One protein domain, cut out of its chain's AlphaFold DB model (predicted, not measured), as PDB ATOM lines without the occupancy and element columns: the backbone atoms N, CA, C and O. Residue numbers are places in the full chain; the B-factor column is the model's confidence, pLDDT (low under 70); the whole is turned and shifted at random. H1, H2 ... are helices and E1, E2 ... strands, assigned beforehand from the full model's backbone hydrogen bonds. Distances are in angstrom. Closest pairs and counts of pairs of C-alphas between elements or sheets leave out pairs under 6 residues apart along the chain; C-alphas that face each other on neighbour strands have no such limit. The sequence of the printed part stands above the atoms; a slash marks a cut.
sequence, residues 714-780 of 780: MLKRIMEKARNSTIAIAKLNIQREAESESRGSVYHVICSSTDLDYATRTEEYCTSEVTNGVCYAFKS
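What this domain is: This is residues 714 to 780 of the 780 residues of the protein "Probable imidazolonepropionase" of Bursaphelenchus xylophilus (UniProt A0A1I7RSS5). A three-stranded sheet has two helices, H1 and H2, side by side over one face, while a long loop, residues 753 to 764, arches beyond the other face. The 67 printed residues hold, in chain order, H1, H2, E1, E2 and E3; the antiparallel sheet runs E1, E3, E2, and the class is mixed. The whole is compact, with radius of gyration of the C-alphas 10.9 A and spans of 30, 24 and 16 A.

How they stand to each other: Inner strand E3, residues 773 to 779, is antiparallel to E1, residues 747 to 752, with N 750 and O 776 2.9 A apart. It forms a hairpin with E2, residues 765 to 770; N 768 and O 775 are 3.0 A apart. H1, residues 714 to 722, and H2, residues 727 to 741, are on the same face, giving two layers, one of helices and one of strands, at heights over the sheet of 8.4 and 8.7 A. This helical hairpin touches, closest at the C-alphas of Ala 722 and Ala 730, 5.2 A. In H1 every O i to N i+4 pair is within hydrogen-bond range, in H2 10 of 11.

Where its parts are: H1 begins at C-alpha 714 (75.788, 200.187, 223.973); E3, 20.6 A long, ends at C-alpha 779 (79.134, 204.903, 213.994).

The domain as a whole: The printed part has no cut. E1 to E2 is a long link, with pLDDT under 70 at residues 755 to 760.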
ATOM      1  N   MET A 714      76.394 198.881 223.700       92.38
ATOM      2  CA  MET A 714      75.788 200.187 223.973       92.38
ATOM      3  C   MET A 714      74.568 200.390 223.072       92.38
ATOM      4  O   MET A 714      73.465 200.587 223.579       92.38
ATOM      5  N   LEU A 715      74.754 200.250 221.753       92.19
ATOM      6  CA  LEU A 715      73.663 200.393 220.790       92.19
ATOM      7  C   LEU A 715      72.563 199.356 221.026       92.19
ATOM      8  O   LEU A 715      71.394 199.720 220.985       92.19
ATOM      9  N   LYS A 716      72.909 198.111 221.373       92.31
ATOM     10  CA  LYS A 716      71.925 197.065 221.690       92.31
ATOM     11  C   LYS A 716      70.938 197.504 222.773       92.31
ATOM     12  O   LYS A 716      69.730 197.452 222.562       92.31
ATOM     13  N   ARG A 717      71.448 198.024 223.894       93.69
ATOM     14  CA  ARG A 717      70.609 198.519 225.000       93.69
ATOM     15  C   ARG A 717      69.762 199.725 224.597       93.69
ATOM     16  O   ARG A 717      68.610 199.821 225.010       93.69
ATOM     17  N   ILE A 718      70.323 200.648 223.816       93.94
ATOM     18  CA  ILE A 718      69.608 201.846 223.348       93.94
ATOM     19  C   ILE A 718      68.460 201.446 222.412       93.94
ATOM     20  O   ILE A 718      67.335 201.924 222.553       93.94
ATOM     21  N   MET A 719      68.716 200.525 221.486       91.25
ATOM     22  CA  MET A 719      67.716 200.075 220.522       91.25
ATOM     23  C   MET A 719      66.603 199.246 221.170       91.25
ATOM     24  O   MET A 719      65.439 199.425 220.822       91.25
ATOM     25  N   GLU A 720      66.915 198.421 222.175       90.62
ATOM     26  CA  GLU A 720      65.905 197.683 222.949       90.62
ATOM     27  C   GLU A 720      64.894 198.615 223.638       90.62
ATOM     28  O   GLU A 720      63.697 198.319 223.656       90.62
ATOM     29  N   LYS A 721      65.332 199.781 224.134       91.00
ATOM     30  CA  LYS A 721      64.428 200.796 224.707       91.00
ATOM     31  C   LYS A 721      63.510 201.430 223.657       91.00
ATOM     32  O   LYS A 721      62.396 201.840 223.981       91.00
ATOM     33  N   ALA A 722      63.961 201.514 222.407       89.25
ATOM     34  CA  ALA A 722      63.227 202.147 221.316       89.25
ATOM     35  C   ALA A 722      62.226 201.210 220.609       89.25
ATOM     36  O   ALA A 722      61.413 201.691 219.821       89.25
ATOM     37  N   ARG A 723      62.226 199.905 220.917       88.75
ATOM     38  CA  ARG A 723      61.435 198.865 220.225       88.75
ATOM     39  C   ARG A 723      59.931 199.165 220.134       88.75
ATOM     40  O   ARG A 723      59.298 198.942 219.107       88.75
ATOM     41  N   ASN A 724      59.367 199.740 221.194       88.62
ATOM     42  CA  ASN A 724      57.935 200.063 221.277       88.62
ATOM     43  C   ASN A 724      57.606 201.501 220.831       88.62
ATOM     44  O   ASN A 724      56.503 201.989 221.070       88.62
ATOM     45  N   SER A 725      58.566 202.210 220.232       89.62
ATOM     46  CA  SER A 725      58.368 203.559 219.696       89.62
ATOM     47  C   SER A 725      58.017 203.510 218.208       89.62
ATOM     48  O   SER A 725      58.450 202.613 217.485       89.62
ATOM     49  N   THR A 726      57.271 204.504 217.722       90.69
ATOM     50  CA  THR A 726      57.083 204.713 216.276       90.69
ATOM     51  C   THR A 726      58.405 205.126 215.625       90.69
ATOM     52  O   THR A 726      59.248 205.728 216.289       90.69
ATOM     53  N   ILE A 727      58.578 204.879 214.320       89.19
ATOM     54  CA  ILE A 727      59.793 205.227 213.545       89.19
ATOM     55  C   ILE A 727      60.330 206.631 213.863       89.19
ATOM     56  O   ILE A 727      61.525 206.798 214.111       89.19
ATOM     57  N   ALA A 728      59.460 207.646 213.870       85.19
ATOM     58  CA  ALA A 728      59.864 209.034 214.090       85.19
ATOM     59  C   ALA A 728      60.442 209.257 215.499       85.19
ATOM     60  O   ALA A 728      61.448 209.949 215.656       85.19
ATOM     61  N   ILE A 729      59.833 208.637 216.513       89.56
ATOM     62  CA  ILE A 729      60.269 208.730 217.911       89.56
ATOM     63  C   ILE A 729      61.526 207.879 218.130       89.56
ATOM     64  O   ILE A 729      62.475 208.338 218.763       89.56
ATOM     65  N   ALA A 730      61.563 206.672 217.564       91.69
ATOM     66  CA  ALA A 730      62.696 205.764 217.657       91.69
ATOM     67  C   ALA A 730      63.966 206.390 217.071       91.69
ATOM     68  O   ALA A 730      64.991 206.422 217.747       91.69
ATOM     69  N   LYS A 731      63.888 206.976 215.867       93.69
ATOM     70  CA  LYS A 731      65.031 207.639 215.221       93.69
ATOM     71  C   LYS A 731      65.642 208.723 216.109       93.69
ATOM     72  O   LYS A 731      66.853 208.741 216.313       93.69
ATOM     73  N   LEU A 732      64.804 209.609 216.651       91.38
ATOM     74  CA  LEU A 732      65.249 210.723 217.493       91.38
ATOM     75  C   LEU A 732      65.840 210.241 218.824       91.38
ATOM     76  O   LEU A 732      66.876 210.749 219.250       91.38
ATOM     77  N   ASN A 733      65.207 209.259 219.469       92.88
ATOM     78  CA  ASN A 733      65.668 208.740 220.755       92.88
ATOM     79  C   ASN A 733      66.993 207.988 220.624       92.88
ATOM     80  O   ASN A 733      67.910 208.260 221.396       92.88
ATOM     81  N   ILE A 734      67.118 207.110 219.621       94.44
ATOM     82  CA  ILE A 734      68.349 206.348 219.383       94.44
ATOM     83  C   ILE A 734      69.499 207.304 219.055       94.44
ATOM     84  O   ILE A 734      70.569 207.169 219.640       94.44
ATOM     85  N   GLN A 735      69.279 208.299 218.186       93.00
ATOM     86  CA  GLN A 735      70.308 209.279 217.818       93.00
ATOM     87  C   GLN A 735      70.802 210.040 219.053       93.00
ATOM     88  O   GLN A 735      71.997 210.083 219.331       93.00
ATOM     89  N   ARG A 736      69.867 210.589 219.839       92.12
ATOM     90  CA  ARG A 736      70.186 211.400 221.017       92.12
ATOM     91  C   ARG A 736      70.904 210.601 222.104       92.12
ATOM     92  O   ARG A 736      71.807 211.129 222.745       92.12
ATOM     93  N   GLU A 737      70.478 209.365 222.354       93.38
ATOM     94  CA  GLU A 737      71.053 208.520 223.407       93.38
ATOM     95  C   GLU A 737      72.410 207.935 222.985       93.38
ATOM     96  O   GLU A 737      73.333 207.876 223.795       93.38
ATOM     97  N   ALA A 738      72.591 207.604 221.701       92.12
ATOM     98  CA  ALA A 738      73.888 207.176 221.179       92.12
ATOM     99  C   ALA A 738      74.926 208.309 221.226       92.12
ATOM    100  O   ALA A 738      76.072 208.088 221.614       92.12
ATOM    101  N   GLU A 739      74.540 209.540 220.883       88.31
ATOM    102  CA  GLU A 739      75.427 210.709 220.964       88.31
ATOM    103  C   GLU A 739      75.742 211.115 222.411       88.31
ATOM    104  O   GLU A 739      76.862 211.543 222.700       88.31
ATOM    105  N   SER A 740      74.792 210.956 223.342       88.62
ATOM    106  CA  SER A 740      75.013 211.307 224.749       88.62
ATOM    107  C   SER A 740      75.915 210.306 225.478       88.62
ATOM    108  O   SER A 740      76.763 210.720 226.272       88.62
ATOM    109  N   GLU A 741      75.788 209.004 225.197       88.38
ATOM    110  CA  GLU A 741      76.602 207.963 225.841       88.38
ATOM    111  C   GLU A 741      78.021 207.852 225.246       88.38
ATOM    112  O   GLU A 741      78.945 207.405 225.931       88.38
ATOM    113  N   SER A 742      78.247 208.309 224.011       80.25
ATOM    114  CA  SER A 742      79.472 208.004 223.254       80.25
ATOM    115  C   SER A 742      80.625 209.016 223.346       80.25
ATOM    116  O   SER A 742      81.598 208.917 222.592       80.25
ATOM    117  N   ARG A 743      80.566 209.973 224.285       73.12
ATOM    118  CA  ARG A 743      81.650 210.939 224.597       73.12
ATOM    119  C   ARG A 743      82.283 211.611 223.357       73.12
ATOM    120  O   ARG A 743      83.499 211.790 223.309       73.12
ATOM    121  N   GLY A 744      81.470 212.006 222.373       71.62
ATOM    122  CA  GLY A 744      81.914 212.771 221.195       71.62
ATOM    123  C   GLY A 744      82.082 211.970 219.899       71.62
ATOM    124  O   GLY A 744      82.569 212.525 218.917       71.62
ATOM    125  N   SER A 745      81.677 210.698 219.871       84.62
ATOM    126  CA  SER A 745      81.534 209.953 218.613       84.62
ATOM    127  C   SER A 745      80.236 210.340 217.897       84.62
ATOM    128  O   SER A 745      79.213 210.570 218.538       84.62
ATOM    129  N   VAL A 746      80.268 210.392 216.565       87.25
ATOM    130  CA  VAL A 746      79.082 210.678 215.743       87.25
ATOM    131  C   VAL A 746      78.453 209.359 215.307       87.25
ATOM    132  O   VAL A 746      79.131 208.513 214.724       87.25
ATOM    133  N   TYR A 747      77.161 209.189 215.579       91.62
ATOM    134  CA  TYR A 747      76.373 208.053 215.101       91.62
ATOM    135  C   TYR A 747      75.384 208.523 214.044       91.62
ATOM    136  O   TYR A 747      74.987 209.683 214.025       91.62
ATOM    137  N   HIS A 748      74.971 207.618 213.170       91.88
ATOM    138  CA  HIS A 748      73.911 207.846 212.198       91.88
ATOM    139  C   HIS A 748      72.802 206.836 212.434       91.88
ATOM    140  O   HIS A 748      73.061 205.632 212.497       91.88
ATOM    141  N   VAL A 749      71.568 207.328 212.555       93.00
ATOM    142  CA  VAL A 749      70.375 206.493 212.715       93.00
ATOM    143  C   VAL A 749      69.450 206.641 211.513       93.00
ATOM    144  O   VAL A 749      68.954 207.728 211.201       93.00
ATOM    145  N   ILE A 750      69.171 205.519 210.856       91.19
ATOM    146  CA  ILE A 750      68.252 205.415 209.724       91.19
ATOM    147  C   ILE A 750      67.103 204.510 210.146       91.19
ATOM    148  O   ILE A 750      67.341 203.402 210.603       91.19
ATOM    149  N   CYS A 751      65.862 204.958 209.985       92.12
ATOM    150  CA  CYS A 751      64.688 204.132 210.247       92.12
ATOM    151  C   CYS A 751      63.741 204.191 209.053       92.12
ATOM    152  O   CYS A 751      63.553 205.267 208.481       92.12
ATOM    153  N   SER A 752      63.143 203.058 208.695       87.25
ATOM    154  CA  SER A 752      62.258 202.929 207.537       87.25
ATOM    155  C   SER A 752      61.101 201.979 207.810       87.25
ATOM    156  O   SER A 752      61.245 201.021 208.565       87.25
ATOM    157  N   SER A 753      59.956 202.257 207.186       85.56
ATOM    158  CA  SER A 753      58.777 201.382 207.173       85.56
ATOM    159  C   SER A 753      58.833 200.314 206.074       85.56
ATOM    160  O   SER A 753      57.935 199.484 205.993       85.56
ATOM    161  N   THR A 754      59.851 200.356 205.212       77.81
ATOM    162  CA  THR A 754      60.113 199.400 204.124       77.81
ATOM    163  C   THR A 754      61.553 198.897 204.190       77.81
ATOM    164  O   THR A 754      62.414 199.586 204.749       77.81
ATOM    165  N   ASP A 755      61.829 197.742 203.582       63.56
ATOM    166  CA  ASP A 755      63.188 197.204 203.474       63.56
ATOM    167  C   ASP A 755      64.128 198.219 202.800       63.56
ATOM    168  O   ASP A 755      63.781 198.852 201.800       63.56
ATOM    169  N   LEU A 756      65.304 198.420 203.398       65.62
ATOM    170  CA  LEU A 756      66.352 199.320 202.922       65.62
ATOM    171  C   LEU A 756      67.636 198.519 202.739       65.62
ATOM    172  O   LEU A 756      68.150 197.967 203.710       65.62
ATOM    173  N   ASP A 757      68.192 198.550 201.532       63.00
ATOM    174  CA  ASP A 757      69.547 198.072 201.269       63.00
ATOM    175  C   ASP A 757      70.531 199.240 201.375       63.00
ATOM    176  O   ASP A 757      70.469 200.211 200.618       63.00
ATOM    177  N   TYR A 758      71.456 199.156 202.330       62.72
ATOM    178  CA  TYR A 758      72.502 200.154 202.530       62.72
ATOM    179  C   TYR A 758      73.823 199.482 202.911       62.72
ATOM    180  O   TYR A 758      73.852 198.558 203.723       62.72
ATOM    181  N   ALA A 759      74.930 199.960 202.338       69.94
ATOM    182  CA  ALA A 759      76.270 199.458 202.611       69.94
ATOM    183  C   ALA A 759      77.119 200.547 203.277       69.94
ATOM    184  O   ALA A 759      77.292 201.636 202.733       69.94
ATOM    185  N   THR A 760      77.689 200.238 204.440       66.00
ATOM    186  CA  THR A 760      78.620 201.119 205.157       66.00
ATOM    187  C   THR A 760      79.772 200.316 205.750       66.00
ATOM    188  O   THR A 760      79.613 199.141 206.079       66.00
ATOM    189  N   ARG A 761      80.949 200.938 205.871       77.81
ATOM    190  CA  ARG A 761      82.091 200.376 206.601       77.81
ATOM    191  C   ARG A 761      82.133 201.020 207.975       77.81
ATOM    192  O   ARG A 761      82.457 202.194 208.087       77.81
ATOM    193  N   THR A 762      81.808 200.248 209.000       82.81
ATOM    194  CA  THR A 762      81.770 200.717 210.385       82.81
ATOM    195  C   THR A 762      82.179 199.587 211.320       82.81
ATOM    196  O   THR A 762      81.936 198.414 211.031       82.81
ATOM    197  N   GLU A 763      82.813 199.935 212.434       82.50
ATOM    198  CA  GLU A 763      83.193 198.973 213.475       82.50
ATOM    199  C   GLU A 763      82.050 198.761 214.490       82.50
ATOM    200  O   GLU A 763      81.957 197.710 215.127       82.50
ATOM    201  N   GLU A 764      81.125 199.723 214.598       89.31
ATOM    202  CA  GLU A 764      80.010 199.710 215.545       89.31
ATOM    203  C   GLU A 764      78.676 199.900 214.822       89.31
ATOM    204  O   GLU A 764      78.392 200.976 214.296       89.31
ATOM    205  N   TYR A 765      77.833 198.871 214.845       91.38
ATOM    206  CA  TYR A 765      76.492 198.919 214.277       91.38
ATOM    207  C   TYR A 765      75.489 198.129 215.114       91.38
ATOM    208  O   TYR A 765      75.857 197.265 215.912       91.38
ATOM    209  N   CYS A 766      74.209 198.434 214.929       92.31
ATOM    210  CA  CYS A 766      73.102 197.671 215.477       92.31
ATOM    211  C   CYS A 766      71.830 197.887 214.648       92.31
ATOM    212  O   CYS A 766      71.595 198.988 214.144       92.31
ATOM    213  N   THR A 767      71.010 196.848 214.505       90.44
ATOM    214  CA  THR A 767      69.673 196.925 213.907       90.44
ATOM    215  C   THR A 767      68.614 196.394 214.866       90.44
ATOM    216  O   THR A 767      68.874 195.501 215.676       90.44
ATOM    217  N   SER A 768      67.420 196.982 214.814       88.31
ATOM    218  CA  SER A 768      66.291 196.580 215.645       88.31
ATOM    219  C   SER A 768      64.964 196.955 214.996       88.31
ATOM    220  O   SER A 768      64.815 198.040 214.427       88.31
ATOM    221  N   GLU A 769      63.992 196.059 215.118       88.12
ATOM    222  CA  GLU A 769      62.604 196.322 214.747       88.12
ATOM    223  C   GLU A 769      61.967 197.309 215.727       88.12
ATOM    224  O   GLU A 769      62.121 197.198 216.943       88.12
ATOM    225  N   VAL A 770      61.218 198.263 215.190       87.75
ATOM    226  CA  VAL A 770      60.437 199.245 215.943       87.75
ATOM    227  C   VAL A 770      58.981 199.191 215.492       87.75
ATOM    228  O   VAL A 770      58.631 198.503 214.532       87.75
ATOM    229  N   THR A 771      58.088 199.921 216.160       87.75
ATOM    230  CA  THR A 771      56.674 199.908 215.768       87.75
ATOM    231  C   THR A 771      56.518 200.475 214.351       87.75
ATOM    232  O   THR A 771      56.782 201.658 214.113       87.75
ATOM    233  N   ASN A 772      56.061 199.619 213.431       84.06
ATOM    234  CA  ASN A 772      55.864 199.872 211.998       84.06
ATOM    235  C   ASN A 772      57.145 200.093 211.169       84.06
ATOM    236  O   ASN A 772      57.067 200.759 210.139       84.06
ATOM    237  N   GLY A 773      58.303 199.553 211.577       88.06
ATOM    238  CA  GLY A 773      59.513 199.603 210.748       88.06
ATOM    239  C   GLY A 773      60.768 198.999 211.369       88.06
ATOM    240  O   GLY A 773      60.719 198.352 212.410       88.06
ATOM    241  N   VAL A 774      61.913 199.254 210.742       90.31
ATOM    242  CA  VAL A 774      63.242 198.832 211.210       90.31
ATOM    243  C   VAL A 774      64.142 200.054 211.321       90.31
ATOM    244  O   VAL A 774      64.100 200.945 210.471       90.31
ATOM    245  N   CYS A 775      64.951 200.101 212.376       91.88
ATOM    246  CA  CYS A 775      65.988 201.103 212.569       91.88
ATOM    247  C   CYS A 775      67.377 200.469 212.472       91.88
ATOM    248  O   CYS A 775      67.593 199.355 212.936       91.88
ATOM    249  N   TYR A 776      68.328 201.230 211.943       92.00
ATOM    250  CA  TYR A 776      69.747 200.923 211.848       92.00
ATOM    251  C   TYR A 776      70.516 202.067 212.499       92.00
ATOM    252  O   TYR A 776      70.293 203.228 212.158       92.00
ATOM    253  N   ALA A 777      71.414 201.751 213.423       92.75
ATOM    254  CA  ALA A 777      72.317 202.708 214.045       92.75
ATOM    255  C   ALA A 777      73.757 202.271 213.797       92.75
ATOM    256  O   ALA A 777      74.099 201.117 214.050       92.75
ATOM    257  N   PHE A 778      74.606 203.174 213.318       92.06
ATOM    258  CA  PHE A 778      76.022 202.885 213.111       92.06
ATOM    259  C   PHE A 778      76.896 204.100 213.382       92.06
ATOM    260  O   PHE A 778      76.461 205.242 213.246       92.06
ATOM    261  N   LYS A 779      78.140 203.852 213.780       90.19
ATOM    262  CA  LYS A 779      79.134 204.903 213.994       90.19
ATOM    263  C   LYS A 779      79.671 205.400 212.653       90.19
ATOM    264  O   LYS A 779      79.906 204.580 211.760       90.19
ATOM    265  N   SER A 780      79.804 206.723 212.533       81.19
ATOM    266  CA  SER A 780      80.290 207.412 211.330       81.19
ATOM    267  C   SER A 780      81.717 207.057 210.951       81.19
ATOM    268  O   SER A 780      82.517 206.742 211.861       81.19
TER     269      SER A 780